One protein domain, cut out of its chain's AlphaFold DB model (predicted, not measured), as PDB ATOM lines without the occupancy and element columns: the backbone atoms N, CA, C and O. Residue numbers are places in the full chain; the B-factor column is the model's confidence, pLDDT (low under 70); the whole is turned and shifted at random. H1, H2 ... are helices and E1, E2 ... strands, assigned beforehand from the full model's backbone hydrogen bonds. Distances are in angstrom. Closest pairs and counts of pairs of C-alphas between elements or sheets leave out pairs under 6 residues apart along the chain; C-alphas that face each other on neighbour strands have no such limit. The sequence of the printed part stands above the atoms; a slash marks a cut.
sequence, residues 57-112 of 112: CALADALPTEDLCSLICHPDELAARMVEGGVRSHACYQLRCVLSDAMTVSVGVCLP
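Overview. This is residues 57 to 112 of the 112 residues of an uncharacterized protein of Deltaproteobacteria bacterium (UniProt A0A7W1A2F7). A long hairpin of two antiparallel strands, E1 and E2, makes the length of the domain, and three helices are strung along one face of it, the other face being bare. H1 is near the tight turn of the hairpin, H2 is over E1, and H3, the longest helix, is over E2 toward the hairpin's open end. The printed part has 56 residues, in the order H1, H2, H3, E1, E2, and its class is mixed, helices and strands. It is compact, with a radius of gyration of the C-alphas of 11.2 A, yet elongated, spanning 32 by 18 by 14 A.

Arrangement. E1, residues 91 to 100, and E2, residues 103 to 111, form a hairpin, antiparallel at 161 degrees. N 93 and O 109 are within hydrogen-bond range at 2.8 A, as are N 105 and O 97 at 2.7 A. H3, residues 75 to 84, comes nearest E2 at the C-alphas of Ala 79 and Val 109, 6.5 A apart. H2, residues 68 to 71, touches H3, the closest C-alphas being those of Leu 71 and Leu 78, 5.3 A apart. The closest C-alphas of H2 and E1 are those of Cys 69 and Cys 97, 5.5 A apart. H1, residues 57 to 61, touches H2 at the C-alphas of Ala 60 and Ser 70, 4.4 A apart. H1 and H3 are apart. In H1 and H3 every O i to N i+4 pair is within hydrogen-bond range; H2 is too short for such a pair.

Along the chain. E1 measures 28.2 A, from C-alpha 91 at (155.133, 169.294, 193.294) to C-alpha 100 at (163.237, 190.477, 176.480). E2 measures 25.9 A and ends at C-alpha 111, (154.686, 173.686, 196.543). H3 measures 14.0 A, H1 6.0 A and H2 5.4 A.

Size, cuts and confidence. The C-alphas of Asp 101 and Pro 112 are the two farthest apart, at 33.3 A. The printed part has no cut and no long link. The model's mean pLDDT over the printed part is 73.3, and 13 residues are under 70, among them residues 99 to 104.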
ATOM      1  N   CYS A  57     165.223 191.377 187.903       72.94
ATOM      2  CA  CYS A  57     164.142 191.762 188.800       72.94
ATOM      3  C   CYS A  57     163.530 193.113 188.436       72.94
ATOM      4  O   CYS A  57     162.315 193.236 188.452       72.94
ATOM      5  N   ALA A  58     164.330 194.102 188.029       75.12
ATOM      6  CA  ALA A  58     163.799 195.392 187.593       75.12
ATOM      7  C   ALA A  58     162.977 195.259 186.299       75.12
ATOM      8  O   ALA A  58     161.951 195.918 186.135       75.12
ATOM      9  N   LEU A  59     163.406 194.374 185.395       73.25
ATOM     10  CA  LEU A  59     162.659 194.028 184.185       73.25
ATOM     11  C   LEU A  59     161.377 193.246 184.497       73.25
ATOM     12  O   LEU A  59     160.349 193.487 183.868       73.25
ATOM     13  N   ALA A  60     161.417 192.343 185.477       73.38
ATOM     14  CA  ALA A  60     160.244 191.624 185.955       73.38
ATOM     15  C   ALA A  60     159.225 192.555 186.634       73.38
ATOM     16  O   ALA A  60     158.043 192.483 186.317       73.38
ATOM     17  N   ASP A  61     159.663 193.475 187.494       74.31
ATOM     18  CA  ASP A  61     158.804 194.482 188.138       74.31
ATOM     19  C   ASP A  61     158.122 195.419 187.128       74.31
ATOM     20  O   ASP A  61     157.044 195.955 187.386       74.31
ATOM     21  N   ALA A  62     158.729 195.616 185.954       77.38
ATOM     22  CA  ALA A  62     158.133 196.387 184.868       77.38
ATOM     23  C   ALA A  62     157.007 195.635 184.126       77.38
ATOM     24  O   ALA A  62     156.277 196.251 183.341       77.38
ATOM     25  N   LEU A  63     156.850 194.325 184.351       75.38
ATOM     26  CA  LEU A  63     155.748 193.536 183.803       75.38
ATOM     27  C   LEU A  63     154.441 193.801 184.566       75.38
ATOM     28  O   LEU A  63     154.451 194.165 185.742       75.38
ATOM     29  N   PRO A  64     153.277 193.616 183.917       74.56
ATOM     30  CA  PRO A  64     152.000 193.744 184.603       74.56
ATOM     31  C   PRO A  64     151.895 192.744 185.763       74.56
ATOM     32  O   PRO A  64     152.262 191.584 185.629       74.56
ATOM     33  N   THR A  65     151.287 193.166 186.872       71.25
ATOM     34  CA  THR A  65     151.070 192.350 188.088       71.25
ATOM     35  C   THR A  65     150.133 191.153 187.891       71.25
ATOM     36  O   THR A  65     149.921 190.352 188.806       71.25
ATOM     37  N   GLU A  66     149.528 191.023 186.711       71.62
ATOM     38  CA  GLU A  66     148.796 189.819 186.327       71.62
ATOM     39  C   GLU A  66     149.715 188.697 185.822       71.62
ATOM     40  O   GLU A  66     149.317 187.528 185.830       71.62
ATOM     41  N   ASP A  67     150.939 189.047 185.426       77.50
ATOM     42  CA  ASP A  67     151.931 188.141 184.878       77.50
ATOM     43  C   ASP A  67     152.707 187.445 186.000       77.50
ATOM     44  O   ASP A  67     153.243 188.078 186.905       77.50
ATOM     45  N   LEU A  68     152.811 186.118 185.938       75.31
ATOM     46  CA  LEU A  68     153.592 185.350 186.918       75.31
ATOM     47  C   LEU A  68     155.079 185.724 186.861       75.31
ATOM     48  O   LEU A  68     155.796 185.591 187.848       75.31
ATOM     49  N   CYS A  69     155.528 186.231 185.714       77.75
ATOM     50  CA  CYS A  69     156.891 186.678 185.505       77.75
ATOM     51  C   CYS A  69     157.252 187.943 186.283       77.75
ATOM     52  O   CYS A  69     158.433 188.126 186.559       77.75
ATOM     53  N   SER A  70     156.278 188.759 186.707       81.75
ATOM     54  CA  SER A  70     156.558 189.875 187.619       81.75
ATOM     55  C   SER A  70     156.921 189.391 189.024       81.75
ATOM     56  O   SER A  70     157.629 190.064 189.761       81.75
ATOM     57  N   LEU A  71     156.467 188.190 189.391       78.19
ATOM     58  CA  LEU A  71     156.709 187.572 190.695       78.19
ATOM     59  C   LEU A  71     157.954 186.677 190.689       78.19
ATOM     60  O   LEU A  71     158.189 185.938 191.641       78.19
ATOM     61  N   ILE A  72     158.777 186.721 189.637       78.38
ATOM     62  CA  ILE A  72     159.950 185.847 189.527       78.38
ATOM     63  C   ILE A  72     161.004 186.124 190.607       78.38
ATOM     64  O   ILE A  72     161.718 185.212 191.016       78.38
ATOM     65  N   CYS A  73     161.043 187.360 191.110       78.00
ATOM     66  CA  CYS A  73     161.874 187.764 192.246       78.00
ATOM     67  C   CYS A  73     161.132 187.703 193.595       78.00
ATOM     68  O   CYS A  73     161.724 187.976 194.636       78.00
ATOM     69  N   HIS A  74     159.864 187.278 193.582       78.88
ATOM     70  CA  HIS A  74     158.999 187.081 194.746       78.88
ATOM     71  C   HIS A  74     158.444 185.643 194.762       78.88
ATOM     72  O   HIS A  74     157.251 185.425 194.533       78.88
ATOM     73  N   PRO A  75     159.291 184.631 195.031       70.62
ATOM     74  CA  PRO A  75     158.922 183.216 194.919       70.62
ATOM     75  C   PRO A  75     157.767 182.808 195.846       70.62
ATOM     76  O   PRO A  75     156.989 181.929 195.488       70.62
ATOM     77  N   ASP A  76     157.623 183.446 197.009       75.25
ATOM     78  CA  ASP A  76     156.535 183.170 197.952       75.25
ATOM     79  C   ASP A  76     155.181 183.658 197.421       75.25
ATOM     80  O   ASP A  76     154.177 182.947 197.497       75.25
ATOM     81  N   GLU A  77     155.147 184.850 196.821       81.19
ATOM     82  CA  GLU A  77     153.942 185.386 196.177       81.19
ATOM     83  C   GLU A  77     153.608 184.602 194.907       81.19
ATOM     84  O   GLU A  77     152.443 184.302 194.638       81.19
ATOM     85  N   LEU A  78     154.638 184.207 194.157       79.38
ATOM     86  CA  LEU A  78     154.516 183.333 193.001       79.38
ATOM     87  C   LEU A  78     153.898 181.980 193.388       79.38
ATOM     88  O   LEU A  78     152.951 181.526 192.743       79.38
ATOM     89  N   ALA A  79     154.387 181.363 194.468       75.19
ATOM     90  CA  ALA A  79     153.846 180.126 195.019       75.19
ATOM     91  C   ALA A  79     152.383 180.297 195.445       75.19
ATOM     92  O   ALA A  79     151.530 179.498 195.057       75.19
ATOM     93  N   ALA A  80     152.069 181.364 196.186       81.12
ATOM     94  CA  ALA A  80     150.706 181.662 196.619       81.12
ATOM     95  C   ALA A  80     149.751 181.810 195.425       81.12
ATOM     96  O   ALA A  80     148.663 181.233 195.421       81.12
ATOM     97  N   ARG A  81     150.188 182.507 194.370       78.38
ATOM     98  CA  ARG A  81     149.406 182.702 193.147       78.38
ATOM     99  C   ARG A  81     149.216 181.408 192.354       78.38
ATOM    100  O   ARG A  81     148.155 181.200 191.770       78.38
ATOM    101  N   MET A  82     150.199 180.508 192.356       76.44
ATOM    102  CA  MET A  82     150.048 179.167 191.774       76.44
ATOM    103  C   MET A  82     149.046 178.318 192.551       76.44
ATOM    104  O   MET A  82     148.184 177.681 191.947       76.44
ATOM    105  N   VAL A  83     149.115 178.330 193.881       78.19
ATOM    106  CA  VAL A  83     148.153 177.613 194.727       78.19
ATOM    107  C   VAL A  83     146.737 178.155 194.510       78.19
ATOM    108  O   VAL A  83     145.806 177.369 194.331       78.19
ATOM    109  N   GLU A  84     146.570 179.479 194.437       80.06
ATOM    110  CA  GLU A  84     145.284 180.116 194.122       80.06
ATOM    111  C   GLU A  84     144.784 179.745 192.715       80.06
ATOM    112  O   GLU A  84     143.600 179.465 192.523       80.06
ATOM    113  N   GLY A  85     145.696 179.641 191.747       75.94
ATOM    114  CA  GLY A  85     145.422 179.167 190.389       75.94
ATOM    115  C   GLY A  85     145.068 177.677 190.283       75.94
ATOM    116  O   GLY A  85     144.793 177.194 189.184       75.94
ATOM    117  N   GLY A  86     145.064 176.933 191.395       74.62
ATOM    118  CA  GLY A  86     144.719 175.511 191.433       74.62
ATOM    119  C   GLY A  86     145.847 174.583 190.979       74.62
ATOM    120  O   GLY A  86     145.595 173.438 190.589       74.62
ATOM    121  N   VAL A  87     147.091 175.063 191.008       73.50
ATOM    122  CA  VAL A  87     148.278 174.252 190.733       73.50
ATOM    123  C   VAL A  87     148.441 173.216 191.856       73.50
ATOM    124  O   VAL A  87     148.160 173.495 193.022       73.50
ATOM    125  N   ARG A  88     148.825 171.976 191.518       68.00
ATOM    126  CA  ARG A  88     148.851 170.880 192.502       68.00
ATOM    127  C   ARG A  88     149.944 171.113 193.544       68.00
ATOM    128  O   ARG A  88     151.096 171.314 193.165       68.00
ATOM    129  N   SER A  89     149.572 171.009 194.816       67.88
ATOM    130  CA  SER A  89     150.479 170.910 195.962       67.88
ATOM    131  C   SER A  89     151.350 169.645 195.897       67.88
ATOM    132  O   SER A  89     151.020 168.700 195.174       67.88
ATOM    133  N   HIS A  90     152.457 169.629 196.647       71.19
ATOM    134  CA  HIS A  90     153.465 168.557 196.675       71.19
ATOM    135  C   HIS A  90     154.166 168.307 195.325       71.19
ATOM    136  O   HIS A  90     154.457 167.167 194.951       71.19
ATOM    137  N   ALA A  91     154.418 169.369 194.563       69.56
ATOM    138  CA  ALA A  91     155.133 169.294 193.294       69.56
ATOM    139  C   ALA A  91     156.012 170.529 193.084       69.56
ATOM    140  O   ALA A  91     155.670 171.631 193.516       69.56
ATOM    141  N   CYS A  92     157.139 170.335 192.397       75.19
ATOM    142  CA  CYS A  92     158.018 171.416 191.975       75.19
ATOM    143  C   CYS A  92     157.707 171.817 190.534       75.19
ATOM    144  O   CYS A  92     157.610 170.975 189.640       75.19
ATOM    145  N   TYR A  93     157.556 173.117 190.322       69.69
ATOM    146  CA  TYR A  93     157.247 173.739 189.046       69.69
ATOM    147  C   TYR A  93     158.409 174.624 188.637       69.69
ATOM    148  O   TYR A  93     158.936 175.378 189.448       69.69
ATOM    149  N   GLN A  94     158.791 174.549 187.366       70.25
ATOM    150  CA  GLN A  94     159.751 175.468 186.777       70.25
ATOM    151  C   GLN A  94     159.009 176.396 185.826       70.25
ATOM    152  O   GLN A  94     158.350 175.943 184.888       70.25
ATOM    153  N   LEU A  95     159.109 177.694 186.073       72.38
ATOM    154  CA  LEU A  95     158.594 178.720 185.184       72.38
ATOM    155  C   LEU A  95     159.740 179.294 184.385       72.38
ATOM    156  O   LEU A  95     160.817 179.511 184.920       72.38
ATOM    157  N   ARG A  96     159.486 179.552 183.107       76.81
ATOM    158  CA  ARG A  96     160.406 180.244 182.217       76.81
ATOM    159  C   ARG A  96     159.725 181.509 181.716       76.81
ATOM    160  O   ARG A  96     158.701 181.434 181.045       76.81
ATOM    161  N   CYS A  97     160.328 182.641 182.023       73.94
ATOM    162  CA  CYS A  97     159.877 183.975 181.692       73.94
ATOM    163  C   CYS A  97     160.820 184.597 180.680       73.94
ATOM    164  O   CYS A  97     162.023 184.638 180.897       73.94
ATOM    165  N   VAL A  98     160.287 185.076 179.565       75.56
ATOM    166  CA  VAL A  98     161.070 185.810 178.571       75.56
ATOM    167  C   VAL A  98     160.818 187.290 178.828       75.56
ATOM    168  O   VAL A  98     159.748 187.793 178.504       75.56
ATOM    169  N   LEU A  99     161.770 187.958 179.481       69.62
ATOM    170  CA  LEU A  99     161.679 189.376 179.843       69.62
ATOM    171  C   LEU A  99     162.023 190.283 178.652       69.62
ATOM    172  O   LEU A  99     161.555 191.413 178.563       69.62
ATOM    173  N   SER A 100     162.852 189.800 177.728       64.38
ATOM    174  CA  SER A 100     163.237 190.477 176.480       64.38
ATOM    175  C   SER A 100     163.697 189.445 175.447       64.38
ATOM    176  O   SER A 100     163.970 188.303 175.813       64.38
ATOM    177  N   ASP A 101     163.854 189.832 174.173       63.81
ATOM    178  CA  ASP A 101     164.321 188.932 173.095       63.81
ATOM    179  C   ASP A 101     165.638 188.196 173.413       63.81
ATOM    180  O   ASP A 101     165.878 187.109 172.892       63.81
ATOM    181  N   ALA A 102     166.480 188.769 174.280       59.56
ATOM    182  CA  ALA A 102     167.747 188.183 174.715       59.56
ATOM    183  C   ALA A 102     167.746 187.693 176.173       59.56
ATOM    184  O   ALA A 102     168.667 186.987 176.573       59.56
ATOM    185  N   MET A 103     166.733 188.038 176.976       66.25
ATOM    186  CA  MET A 103     166.724 187.738 178.407       66.25
ATOM    187  C   MET A 103     165.577 186.799 178.744       66.25
ATOM    188  O   MET A 103     164.401 187.165 178.752       66.25
ATOM    189  N   THR A 104     165.949 185.563 179.046       67.25
ATOM    190  CA  THR A 104     165.055 184.587 179.656       67.25
ATOM    191  C   THR A 104     165.449 184.430 181.114       67.25
ATOM    192  O   THR A 104     166.627 184.431 181.424       67.25
ATOM    193  N   VAL A 105     164.487 184.269 182.006       70.69
ATOM    194  CA  VAL A 105     164.701 183.930 183.404       70.69
ATOM    195  C   VAL A 105     163.856 182.714 183.709       70.69
ATOM    196  O   VAL A 105     162.658 182.706 183.452       70.69
ATOM    197  N   SER A 106     164.470 181.667 184.240       69.12
ATOM    198  CA  SER A 106     163.730 180.516 184.755       69.12
ATOM    199  C   SER A 106     163.718 180.563 186.275       69.12
ATOM    200  O   SER A 106     164.739 180.944 186.824       69.12
ATOM    201  N   VAL A 107     162.621 180.185 186.933       70.81
ATOM    202  CA  VAL A 107     162.527 180.049 188.394       70.81
ATOM    203  C   VAL A 107     161.860 178.732 188.763       70.81
ATOM    204  O   VAL A 107     160.873 178.333 188.144       70.81
ATOM    205  N   GLY A 108     162.415 178.039 189.750       69.06
ATOM    206  CA  GLY A 108     161.822 176.842 190.340       69.06
ATOM    207  C   GLY A 108     161.061 177.186 191.617       69.06
ATOM    208  O   GLY A 108     161.595 177.885 192.472       69.06
ATOM    209  N   VAL A 109     159.837 176.682 191.763       72.19
ATOM    210  CA  VAL A 109     159.040 176.779 192.992       72.19
ATOM    211  C   VAL A 109     158.527 175.396 193.363       72.19
ATOM    212  O   VAL A 109     157.867 174.739 192.559       72.19
ATOM    213  N   CYS A 110     158.799 174.963 194.589       73.38
ATOM    214  CA  CYS A 110     158.237 173.739 195.149       73.38
ATOM    215  C   CYS A 110     157.056 174.078 196.051       73.38
ATOM    216  O   CYS A 110     157.197 174.836 197.007       73.38
ATOM    217  N   LEU A 111     155.885 173.526 195.730       70.25
ATOM    218  CA  LEU A 111     154.686 173.686 196.543       70.25
ATOM    219  C   LEU A 111     154.633 172.573 197.599       70.25
ATOM    220  O   LEU A 111     154.727 171.402 197.211       70.25
ATOM    221  N   PRO A 112     154.476 172.911 198.893       63.91
ATOM    222  CA  PRO A 112     154.326 171.931 199.965       63.91
ATOM    223  C   PRO A 112     152.947 171.256 199.964       63.91
ATOM    224  O   PRO A 112     152.149 171.426 199.009       63.91
TER     225      PRO A 112